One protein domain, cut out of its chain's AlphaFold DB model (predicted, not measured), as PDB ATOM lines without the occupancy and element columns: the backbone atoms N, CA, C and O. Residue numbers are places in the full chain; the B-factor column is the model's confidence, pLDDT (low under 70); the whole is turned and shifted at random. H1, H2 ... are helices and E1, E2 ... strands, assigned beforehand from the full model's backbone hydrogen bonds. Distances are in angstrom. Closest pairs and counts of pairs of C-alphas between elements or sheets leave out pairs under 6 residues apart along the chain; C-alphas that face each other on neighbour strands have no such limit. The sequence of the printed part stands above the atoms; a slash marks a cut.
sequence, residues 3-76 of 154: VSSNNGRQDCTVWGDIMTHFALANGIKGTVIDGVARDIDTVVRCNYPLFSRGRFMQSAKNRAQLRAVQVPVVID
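This is residues 3 to 76 of the 154 residues of a protein of Pseudomonas syringae pv. coriandricola (UniProt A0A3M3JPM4). A small, twisted sheet of three parallel strands, E1 E2 E3, has two short helices, H1 and H2, side by side and grazing it. A long loop, residues 56 to 72, leads to E4 near E1. The 74 printed residues, under half in named elements, run E1 H1 E2 H2 E3 E4, class mixed. The whole is compact, radius of gyration of the C-alphas 11.7 A, spanning 28 by 25 by 22 A.

Inner strand E2, residues 31 to 37, is parallel to edge strands E1, residues 3 to 5, and E3, residues 50 to 55. Within hydrogen-bond range are N 4 and O 32, 2.9 A, and N 33 and O 51, 2.8 A. H1, residues 17 to 25, and H2, residues 40 to 45, only graze the sheet. They touch, closest C-alphas Asp 17 and Thr 42, 6.0 A, the same way at a shallow tilt of 34.8 degrees, only just short of steep. E1, H1, E2 and E2, H2, E3 are strand-helix-strand units, parallel neighbour strands with a helix between, their crossovers right-handed. In H1 and H2 every O i to N i+4 pair is within hydrogen-bond range. E4, residues 73 to 75, pairs with no named strand.

E1, 6.7 A long, begins at C-alpha 3 (-40.255, 56.844, 87.998). H1 measures 12.4 A, E2 10.1 A, H2 8.4 A and E3 10.8 A. E4, 6.6 A, ends at C-alpha 75 (-38.198, 61.191, 96.795).

The C-alphas farthest apart, of Arg 45 and Pro 72, are 31.5 A apart. Links E1 to H1 and E3 to E4 are long. The printed part has no cut, and no printed residue is under pLDDT 70.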
ATOM      1  N   VAL A   3     -40.725  55.922  86.959       98.50
ATOM      2  CA  VAL A   3     -40.255  56.844  87.998       98.50
ATOM      3  C   VAL A   3     -38.734  56.778  88.035       98.50
ATOM      4  O   VAL A   3     -38.164  55.715  88.274       98.50
ATOM      5  N   SER A   4     -38.082  57.910  87.788       98.25
ATOM      6  CA  SER A   4     -36.625  58.044  87.781       98.25
ATOM      7  C   SER A   4     -36.190  58.978  88.904       98.25
ATOM      8  O   SER A   4     -36.597  60.135  88.917       98.25
ATOM      9  N   SER A   5     -35.328  58.516  89.812       98.25
ATOM     10  CA  SER A   5     -34.666  59.393  90.788       98.25
ATOM     11  C   SER A   5     -33.208  59.610  90.407       98.25
ATOM     12  O   SER A   5     -32.451  58.660  90.207       98.25
ATOM     13  N   ASN A   6     -32.835  60.881  90.280       98.19
ATOM     14  CA  ASN A   6     -31.474  61.353  90.048       98.19
ATOM     15  C   ASN A   6     -31.054  62.314  91.174       98.19
ATOM     16  O   ASN A   6     -30.360  63.300  90.927       98.19
ATOM     17  N   ASN A   7     -31.511  62.049  92.405       97.25
ATOM     18  CA  ASN A   7     -31.261  62.862  93.600       97.25
ATOM     19  C   ASN A   7     -31.616  64.349  93.405       97.25
ATOM     20  O   ASN A   7     -30.859  65.230  93.809       97.25
ATOM     21  N   GLY A   8     -32.704  64.634  92.689       97.94
ATOM     22  CA  GLY A   8     -33.156  65.997  92.399       97.94
ATOM     23  C   GLY A   8     -32.201  66.860  91.568       97.94
ATOM     24  O   GLY A   8     -32.425  68.066  91.452       97.94
ATOM     25  N   ARG A   9     -31.149  66.279  90.977       98.25
ATOM     26  CA  ARG A   9     -30.117  67.023  90.243       98.25
ATOM     27  C   ARG A   9     -30.679  67.796  89.054       98.25
ATOM     28  O   ARG A   9     -31.525  67.299  88.309       98.25
ATOM     29  N   GLN A  10     -30.131  68.994  88.852       98.31
ATOM     30  CA  GLN A  10     -30.498  69.908  87.763       98.31
ATOM     31  C   GLN A  10     -29.357  70.166  86.763       98.31
ATOM     32  O   GLN A  10     -29.553  70.862  85.775       98.31
ATOM     33  N   ASP A  11     -28.176  69.583  86.983       97.94
ATOM     34  CA  ASP A  11     -26.979  69.748  86.149       97.94
ATOM     35  C   ASP A  11     -26.839  68.672  85.052       97.94
ATOM     36  O   ASP A  11     -25.916  68.709  84.235       97.94
ATOM     37  N   CYS A  12     -27.741  67.687  85.013       98.31
ATOM     38  CA  CYS A  12     -27.812  66.699  83.942       98.31
ATOM     39  C   CYS A  12     -29.218  66.109  83.784       98.31
ATOM     40  O   CYS A  12     -29.986  66.014  84.740       98.31
ATOM     41  N   THR A  13     -29.549  65.691  82.564       98.62
ATOM     42  CA  THR A  13     -30.873  65.166  82.210       98.62
ATOM     43  C   THR A  13     -30.884  63.649  82.083       98.62
ATOM     44  O   THR A  13     -29.990  63.087  81.443       98.62
ATOM     45  N   VAL A  14     -31.939  63.002  82.582       98.38
ATOM     46  CA  VAL A  14     -32.134  61.532  82.521       98.38
ATOM     47  C   VAL A  14     -33.286  61.099  81.606       98.38
ATOM     48  O   VAL A  14     -33.676  59.934  81.601       98.38
ATOM     49  N   TRP A  15     -33.834  62.036  80.830       98.69
ATOM     50  CA  TRP A  15     -34.874  61.786  79.837       98.69
ATOM     51  C   TRP A  15     -34.751  62.760  78.666       98.69
ATOM     52  O   TRP A  15     -34.380  63.918  78.872       98.69
ATOM     53  N   GLY A  16     -35.068  62.290  77.460       98.19
ATOM     54  CA  GLY A  16     -35.018  63.064  76.220       98.19
ATOM     55  C   GLY A  16     -35.863  62.445  75.105       98.19
ATOM     56  O   GLY A  16     -36.717  61.585  75.352       98.19
ATOM     57  N   ASP A  17     -35.614  62.867  73.872       98.19
ATOM     58  CA  ASP A  17     -36.381  62.497  72.676       98.19
ATOM     59  C   ASP A  17     -36.436  60.983  72.393       98.19
ATOM     60  O   ASP A  17     -37.522  60.420  72.258       98.19
ATOM     61  N   ILE A  18     -35.291  60.296  72.371       98.38
ATOM     62  CA  ILE A  18     -35.180  58.864  72.063       98.38
ATOM     63  C   ILE A  18     -36.022  58.045  73.048       98.38
ATOM     64  O   ILE A  18     -36.773  57.156  72.647       98.38
ATOM     65  N   MET A  19     -35.941  58.374  74.340       98.50
ATOM     66  CA  MET A  19     -36.708  57.688  75.385       98.50
ATOM     67  C   MET A  19     -38.205  57.975  75.272       98.50
ATOM     68  O   MET A  19     -39.015  57.090  75.529       98.50
ATOM     69  N   THR A  20     -38.576  59.181  74.839       98.75
ATOM     70  CA  THR A  20     -39.973  59.556  74.589       98.75
ATOM     71  C   THR A  20     -40.571  58.727  73.452       98.75
ATOM     72  O   THR A  20     -41.632  58.126  73.621       98.75
ATOM     73  N   HIS A  21     -39.873  58.615  72.320       98.69
ATOM     74  CA  HIS A  21     -40.321  57.781  71.202       98.69
ATOM     75  C   HIS A  21     -40.384  56.297  71.575       98.69
ATOM     76  O   HIS A  21     -41.362  55.625  71.249       98.69
ATOM     77  N   PHE A  22     -39.386  55.796  72.311       98.69
ATOM     78  CA  PHE A  22     -39.403  54.431  72.835       98.69
ATOM     79  C   PHE A  22     -40.606  54.188  73.753       98.69
ATOM     80  O   PHE A  22     -41.299  53.180  73.609       98.69
ATOM     81  N   ALA A  23     -40.875  55.110  74.680       98.56
ATOM     82  CA  ALA A  23     -41.979  55.002  75.621       98.56
ATOM     83  C   ALA A  23     -43.329  54.912  74.902       98.56
ATOM     84  O   ALA A  23     -44.113  54.003  75.181       98.56
ATOM     85  N   LEU A  24     -43.559  55.792  73.924       98.56
ATOM     86  CA  LEU A  24     -44.761  55.770  73.095       98.56
ATOM     87  C   LEU A  24     -44.910  54.457  72.320       98.56
ATOM     88  O   LEU A  24     -45.971  53.838  72.374       98.56
ATOM     89  N   ALA A  25     -43.846  54.002  71.654       98.56
ATOM     90  CA  ALA A  25     -43.865  52.770  70.866       98.56
ATOM     91  C   ALA A  25     -44.168  51.517  71.708       98.56
ATOM     92  O   ALA A  25     -44.714  50.547  71.191       98.56
ATOM     93  N   ASN A  26     -43.849  51.545  73.005       98.50
ATOM     94  CA  ASN A  26     -44.049  50.429  73.934       98.50
ATOM     95  C   ASN A  26     -45.240  50.634  74.886       98.50
ATOM     96  O   ASN A  26     -45.389  49.906  75.866       98.50
ATOM     97  N   GLY A  27     -46.091  51.635  74.640       98.12
ATOM     98  CA  GLY A  27     -47.293  51.872  75.441       98.12
ATOM     99  C   GLY A  27     -47.034  52.333  76.883       98.12
ATOM    100  O   GLY A  27     -47.942  52.246  77.719       98.12
ATOM    101  N   ILE A  28     -45.835  52.841  77.187       98.44
ATOM    102  CA  ILE A  28     -45.511  53.450  78.482       98.44
ATOM    103  C   ILE A  28     -46.302  54.756  78.620       98.44
ATOM    104  O   ILE A  28     -46.273  55.622  77.753       98.44
ATOM    105  N   LYS A  29     -47.026  54.888  79.736       97.88
ATOM    106  CA  LYS A  29     -48.037  55.943  79.932       97.88
ATOM    107  C   LYS A  29     -47.487  57.314  80.333       97.88
ATOM    108  O   LYS A  29     -48.240  58.277  80.321       97.88
ATOM    109  N   GLY A  30     -46.215  57.398  80.707       98.38
ATOM    110  CA  GLY A  30     -45.595  58.631  81.181       98.38
ATOM    111  C   GLY A  30     -44.376  58.380  82.063       98.38
ATOM    112  O   GLY A  30     -44.103  57.238  82.465       98.38
ATOM    113  N   THR A  31     -43.669  59.465  82.381       98.75
ATOM    114  CA  THR A  31     -42.454  59.460  83.206       98.75
ATOM    115  C   THR A  31     -42.501  60.556  84.271       98.75
ATOM    116  O   THR A  31     -42.790  61.709  83.962       98.75
ATOM    117  N   VAL A  32     -42.156  60.201  85.510       98.75
ATOM    118  CA  VAL A  32     -41.882  61.123  86.622       98.75
ATOM    119  C   VAL A  32     -40.387  61.124  86.915       98.75
ATOM    120  O   VAL A  32     -39.767  60.060  86.962       98.75
ATOM    121  N   ILE A  33     -39.801  62.302  87.109       98.75
ATOM    122  CA  ILE A  33     -38.364  62.471  87.314       98.75
ATOM    123  C   ILE A  33     -38.109  63.342  88.539       98.75
ATOM    124  O   ILE A  33     -38.376  64.544  88.539       98.75
ATOM    125  N   ASP A  34     -37.485  62.750  89.548       98.62
ATOM    126  CA  ASP A  34     -36.764  63.487  90.577       98.62
ATOM    127  C   ASP A  34     -35.407  63.940  90.007       98.62
ATOM    128  O   ASP A  34     -34.377  63.275  90.124       98.62
ATOM    129  N   GLY A  35     -35.460  65.052  89.273       98.56
ATOM    130  CA  GLY A  35     -34.390  65.591  88.435       98.56
ATOM    131  C   GLY A  35     -34.970  66.332  87.227       98.56
ATOM    132  O   GLY A  35     -36.153  66.679  87.217       98.56
ATOM    133  N   VAL A  36     -34.152  66.576  86.203       98.81
ATOM    134  CA  VAL A  36     -34.538  67.358  85.012       98.81
ATOM    135  C   VAL A  36     -34.532  66.533  83.719       98.81
ATOM    136  O   VAL A  36     -33.871  65.495  83.612       98.81
ATOM    137  N   ALA A  37     -35.266  67.015  82.716       98.75
ATOM    138  CA  ALA A  37     -35.341  66.425  81.378       98.75
ATOM    139  C   ALA A  37     -34.909  67.411  80.285       98.75
ATOM    140  O   ALA A  37     -34.880  68.624  80.506       98.75
ATOM    141  N   ARG A  38     -34.591  66.878  79.103       98.62
ATOM    142  CA  ARG A  38     -34.284  67.645  77.887       98.62
ATOM    143  C   ARG A  38     -35.261  67.319  76.758       98.62
ATOM    144  O   ARG A  38     -36.153  66.493  76.924       98.62
ATOM    145  N   ASP A  39     -35.060  67.970  75.613       98.31
ATOM    146  CA  ASP A  39     -35.825  67.763  74.376       98.31
ATOM    147  C   ASP A  39     -37.332  68.003  74.573       98.31
ATOM    148  O   ASP A  39     -38.189  67.295  74.042       98.31
ATOM    149  N   ILE A  40     -37.654  69.025  75.371       98.50
ATOM    150  CA  ILE A  40     -39.014  69.309  75.842       98.50
ATOM    151  C   ILE A  40     -39.969  69.606  74.686       98.50
ATOM    152  O   ILE A  40     -41.113  69.168  74.729       98.50
ATOM    153  N   ASP A  41     -39.503  70.251  73.618       98.50
ATOM    154  CA  ASP A  41     -40.328  70.491  72.430       98.50
ATOM    155  C   ASP A  41     -40.776  69.180  71.771       98.50
ATOM    156  O   ASP A  41     -41.899  69.076  71.277       98.50
ATOM    157  N   THR A  42     -39.922  68.150  71.788       98.25
ATOM    158  CA  THR A  42     -40.286  66.808  71.319       98.25
ATOM    159  C   THR A  42     -41.298  66.161  72.243       98.25
ATOM    160  O   THR A  42     -42.309  65.663  71.761       98.25
ATOM    161  N   VAL A  43     -41.079  66.223  73.556       98.50
ATOM    162  CA  VAL A  43     -42.016  65.692  74.556       98.50
ATOM    163  C   VAL A  43     -43.410  66.305  74.393       98.50
ATOM    164  O   VAL A  43     -44.398  65.572  74.326       98.50
ATOM    165  N   VAL A  44     -43.480  67.634  74.264       98.38
ATOM    166  CA  VAL A  44     -44.726  68.389  74.073       98.38
ATOM    167  C   VAL A  44     -45.391  68.025  72.747       98.38
ATOM    168  O   VAL A  44     -46.573  67.696  72.732       98.38
ATOM    169  N   ARG A  45     -44.642  68.010  71.637       98.56
ATOM    170  CA  ARG A  45     -45.169  67.633  70.310       98.56
ATOM    171  C   ARG A  45     -45.705  66.201  70.277       98.56
ATOM    172  O   ARG A  45     -46.680  65.922  69.590       98.56
ATOM    173  N   CYS A  46     -45.069  65.303  71.019       98.12
ATOM    174  CA  CYS A  46     -45.487  63.917  71.185       98.12
ATOM    175  C   CYS A  46     -46.680  63.742  72.136       98.12
ATOM    176  O   CYS A  46     -47.166  62.620  72.270       98.12
ATOM    177  N   ASN A  47     -47.123  64.810  72.810       98.00
ATOM    178  CA  ASN A  47     -48.114  64.766  73.883       98.00
ATOM    179  C   ASN A  47     -47.792  63.681  74.935       98.00
ATOM    180  O   ASN A  47     -48.675  62.961  75.402       98.00
ATOM    181  N   TYR A  48     -46.505  63.510  75.255       98.69
ATOM    182  CA  TYR A  48     -46.053  62.500  76.207       98.69
ATOM    183  C   TYR A  48     -46.101  63.056  77.640       98.69
ATOM    184  O   TYR A  48     -45.453  64.074  77.901       98.69
ATOM    185  N   PRO A  49     -46.804  62.405  78.590       98.50
ATOM    186  CA  PRO A  49     -46.865  62.875  79.972       98.50
ATOM    187  C   PRO A  49     -45.499  62.781  80.668       98.50
ATOM    188  O   PRO A  49     -45.037  61.697  81.037       98.50
ATOM    189  N   LEU A  50     -44.852  63.931  80.853       98.69
ATOM    190  CA  LEU A  50     -43.546  64.055  81.493       98.69
ATOM    191  C   LEU A  50     -43.606  65.038  82.661       98.69
ATOM    192  O   LEU A  50     -43.861  66.226  82.474       98.69
ATOM    193  N   PHE A  51     -43.276  64.545  83.849       98.69
ATOM    194  CA  PHE A  51     -43.232  65.313  85.087       98.69
ATOM    195  C   PHE A  51     -41.791  65.335  85.584       98.69
ATOM    196  O   PHE A  51     -41.165  64.290  85.738       98.69
ATOM    197  N   SER A  52     -41.229  66.521  85.789       98.50
ATOM    198  CA  SER A  52     -39.834  66.689  86.212       98.50
ATOM    199  C   SER A  52     -39.676  67.971  87.021       98.50
ATOM    200  O   SER A  52     -40.519  68.862  86.933       98.50
ATOM    201  N   ARG A  53     -38.578  68.097  87.774       98.38
ATOM    202  CA  ARG A  53     -38.267  69.318  88.537       98.38
ATOM    203  C   ARG A  53     -37.922  70.515  87.646       98.38
ATOM    204  O   ARG A  53     -37.880  71.640  88.131       98.38
ATOM    205  N   GLY A  54     -37.633  70.290  86.363       98.25
ATOM    206  CA  GLY A  54     -37.232  71.350  85.447       98.25
ATOM    207  C   GLY A  54     -36.725  70.844  84.102       98.25
ATOM    208  O   GLY A  54     -36.747  69.652  83.791       98.25
ATOM    209  N   ARG A  55     -36.249  71.793  83.296       98.56
ATOM    210  CA  ARG A  55     -35.819  71.586  81.911       98.56
ATOM    211  C   ARG A  55     -34.349  71.972  81.786       98.56
ATOM    212  O   ARG A  55     -33.964  73.044  82.241       98.56
ATOM    213  N   PHE A  56     -33.542  71.122  81.166       98.50
ATOM    214  CA  PHE A  56     -32.121  71.380  80.921       98.50
ATOM    215  C   PHE A  56     -31.664  70.673  79.636       98.50
ATOM    216  O   PHE A  56     -32.488  70.059  78.967       98.50
ATOM    217  N   MET A  57     -30.386  70.764  79.243       97.31
ATOM    218  CA  MET A  57     -29.900  70.149  77.990       97.31
ATOM    219  C   MET A  57     -28.720  69.182  78.158       97.31
ATOM    220  O   MET A  57     -28.498  68.324  77.297       97.31
ATOM    221  N   GLN A  58     -27.937  69.301  79.235       98.25
ATOM    222  CA  GLN A  58     -26.716  68.509  79.373       98.25
ATOM    223  C   GLN A  58     -27.032  67.036  79.644       98.25
ATOM    224  O   GLN A  58     -27.716  66.682  80.601       98.25
ATOM    225  N   SER A  59     -26.484  66.162  78.801       96.75
ATOM    226  CA  SER A  59     -26.685  64.715  78.892       96.75
ATOM    227  C   SER A  59     -26.172  64.128  80.212       96.75
ATOM    228  O   SER A  59     -25.123  64.541  80.719       96.75
ATOM    229  N   ALA A  60     -26.847  63.076  80.689       96.19
ATOM    230  CA  ALA A  60     -26.351  62.197  81.746       96.19
ATOM    231  C   ALA A  60     -24.986  61.559  81.432       96.19
ATOM    232  O   ALA A  60     -24.279  61.190  82.364       96.19
ATOM    233  N   LYS A  61     -24.573  61.445  80.158       95.06
ATOM    234  CA  LYS A  61     -23.272  60.859  79.795       95.06
ATOM    235  C   LYS A  61     -22.136  61.560  80.550       95.06
ATOM    236  O   LYS A  61     -21.998  62.781  80.472       95.06
ATOM    237  N   ASN A  62     -21.338  60.767  81.266       96.31
ATOM    238  CA  ASN A  62     -20.247  61.204  82.148       96.31
ATOM    239  C   ASN A  62     -20.678  62.068  83.358       96.31
ATOM    240  O   ASN A  62     -19.826  62.671  83.999       96.31
ATOM    241  N   ARG A  63     -21.979  62.147  83.678       97.44
ATOM    242  CA  ARG A  63     -22.527  62.919  84.814       97.44
ATOM    243  C   ARG A  63     -23.399  62.083  85.746       97.44
ATOM    244  O   ARG A  63     -23.404  62.338  86.946       97.44
ATOM    245  N   ALA A  64     -24.137  61.118  85.209       96.50
ATOM    246  CA  ALA A  64     -24.985  60.186  85.941       96.50
ATOM    247  C   ALA A  64     -24.984  58.818  85.242       96.50
ATOM    248  O   ALA A  64     -24.804  58.730  84.027       96.50
ATOM    249  N   GLN A  65     -25.192  57.753  86.012       96.69
ATOM    250  CA  GLN A  65     -25.266  56.385  85.502       96.69
ATOM    251  C   GLN A  65     -26.400  55.624  86.183       96.69
ATOM    252  O   GLN A  65     -26.719  55.879  87.346       96.69
ATOM    253  N   LEU A  66     -26.995  54.677  85.461       97.44
ATOM    254  CA  LEU A  66     -28.025  53.806  86.009       97.44
ATOM    255  C   LEU A  66     -27.414  52.912  87.092       97.44
ATOM    256  O   LEU A  66     -26.484  52.157  86.822       97.44
ATOM    257  N   ARG A  67     -27.945  52.995  88.313       97.88
ATOM    258  CA  ARG A  67     -27.526  52.127  89.419       97.88
ATOM    259  C   ARG A  67     -28.333  50.832  89.471       97.88
ATOM    260  O   ARG A  67     -27.759  49.767  89.650       97.88
ATOM    261  N   ALA A  68     -29.655  50.938  89.368       98.06
ATOM    262  CA  ALA A  68     -30.586  49.821  89.462       98.06
ATOM    263  C   ALA A  68     -31.937  50.198  88.838       98.06
ATOM    264  O   ALA A  68     -32.238  51.379  88.664       98.06
ATOM    265  N   VAL A  69     -32.749  49.186  88.535       98.50
ATOM    266  CA  VAL A  69     -34.149  49.312  88.100       98.50
ATOM    267  C   VAL A  69     -35.015  48.414  88.969       98.50
ATOM    268  O   VAL A  69     -34.503  47.455  89.542       98.50
ATOM    269  N   GLN A  70     -36.317  48.701  89.051       98.25
ATOM    270  CA  GLN A  70     -37.257  47.919  89.866       98.25
ATOM    271  C   GLN A  70     -36.806  47.786  91.332       98.25
ATOM    272  O   GLN A  70     -36.957  46.734  91.947       98.25
ATOM    273  N   VAL A  71     -36.256  48.866  91.889       98.50
ATOM    274  CA  VAL A  71     -35.890  48.973  93.304       98.50
ATOM    275  C   VAL A  71     -36.707  50.076  93.976       98.50
ATOM    276  O   VAL A  71     -37.149  50.997  93.282       98.50
ATOM    277  N   PRO A  72     -36.891  50.019  95.304       98.19
ATOM    278  CA  PRO A  72     -37.504  51.111  96.042       98.19
ATOM    279  C   PRO A  72     -36.708  52.408  95.872       98.19
ATOM    280  O   PRO A  72     -35.475  52.393  95.929       98.19
ATOM    281  N   VAL A  73     -37.405  53.531  95.718       97.88
ATOM    282  CA  VAL A  73     -36.802  54.873  95.738       97.88
ATOM    283  C   VAL A  73     -37.516  55.753  96.756       97.88
ATOM    284  O   VAL A  73     -38.697  55.555  97.030       97.88
ATOM    285  N   VAL A  74     -36.798  56.724  97.317       98.25
ATOM    286  CA  VAL A  74     -37.366  57.730  98.221       98.25
ATOM    287  C   VAL A  74     -37.138  59.103  97.606       98.25
ATOM    288  O   VAL A  74     -35.994  59.481  97.368       98.25
ATOM    289  N   ILE A  75     -38.221  59.832  97.347       98.19
ATOM    290  CA  ILE A  75     -38.198  61.191  96.795       98.19
ATOM    291  C   ILE A  75     -38.912  62.090  97.798       98.19
ATOM    292  O   ILE A  75     -40.073  61.850  98.109       98.19
ATOM    293  N   ASP A  76     -38.213  63.092  98.334       96.56
ATOM    294  CA  ASP A  76     -38.758  64.056  99.305       96.56
ATOM    295  C   ASP A  76     -39.498  63.390 100.492       96.56
ATOM    296  O   ASP A  76     -40.534  63.856 100.956       96.56
TER     297      ASP A  76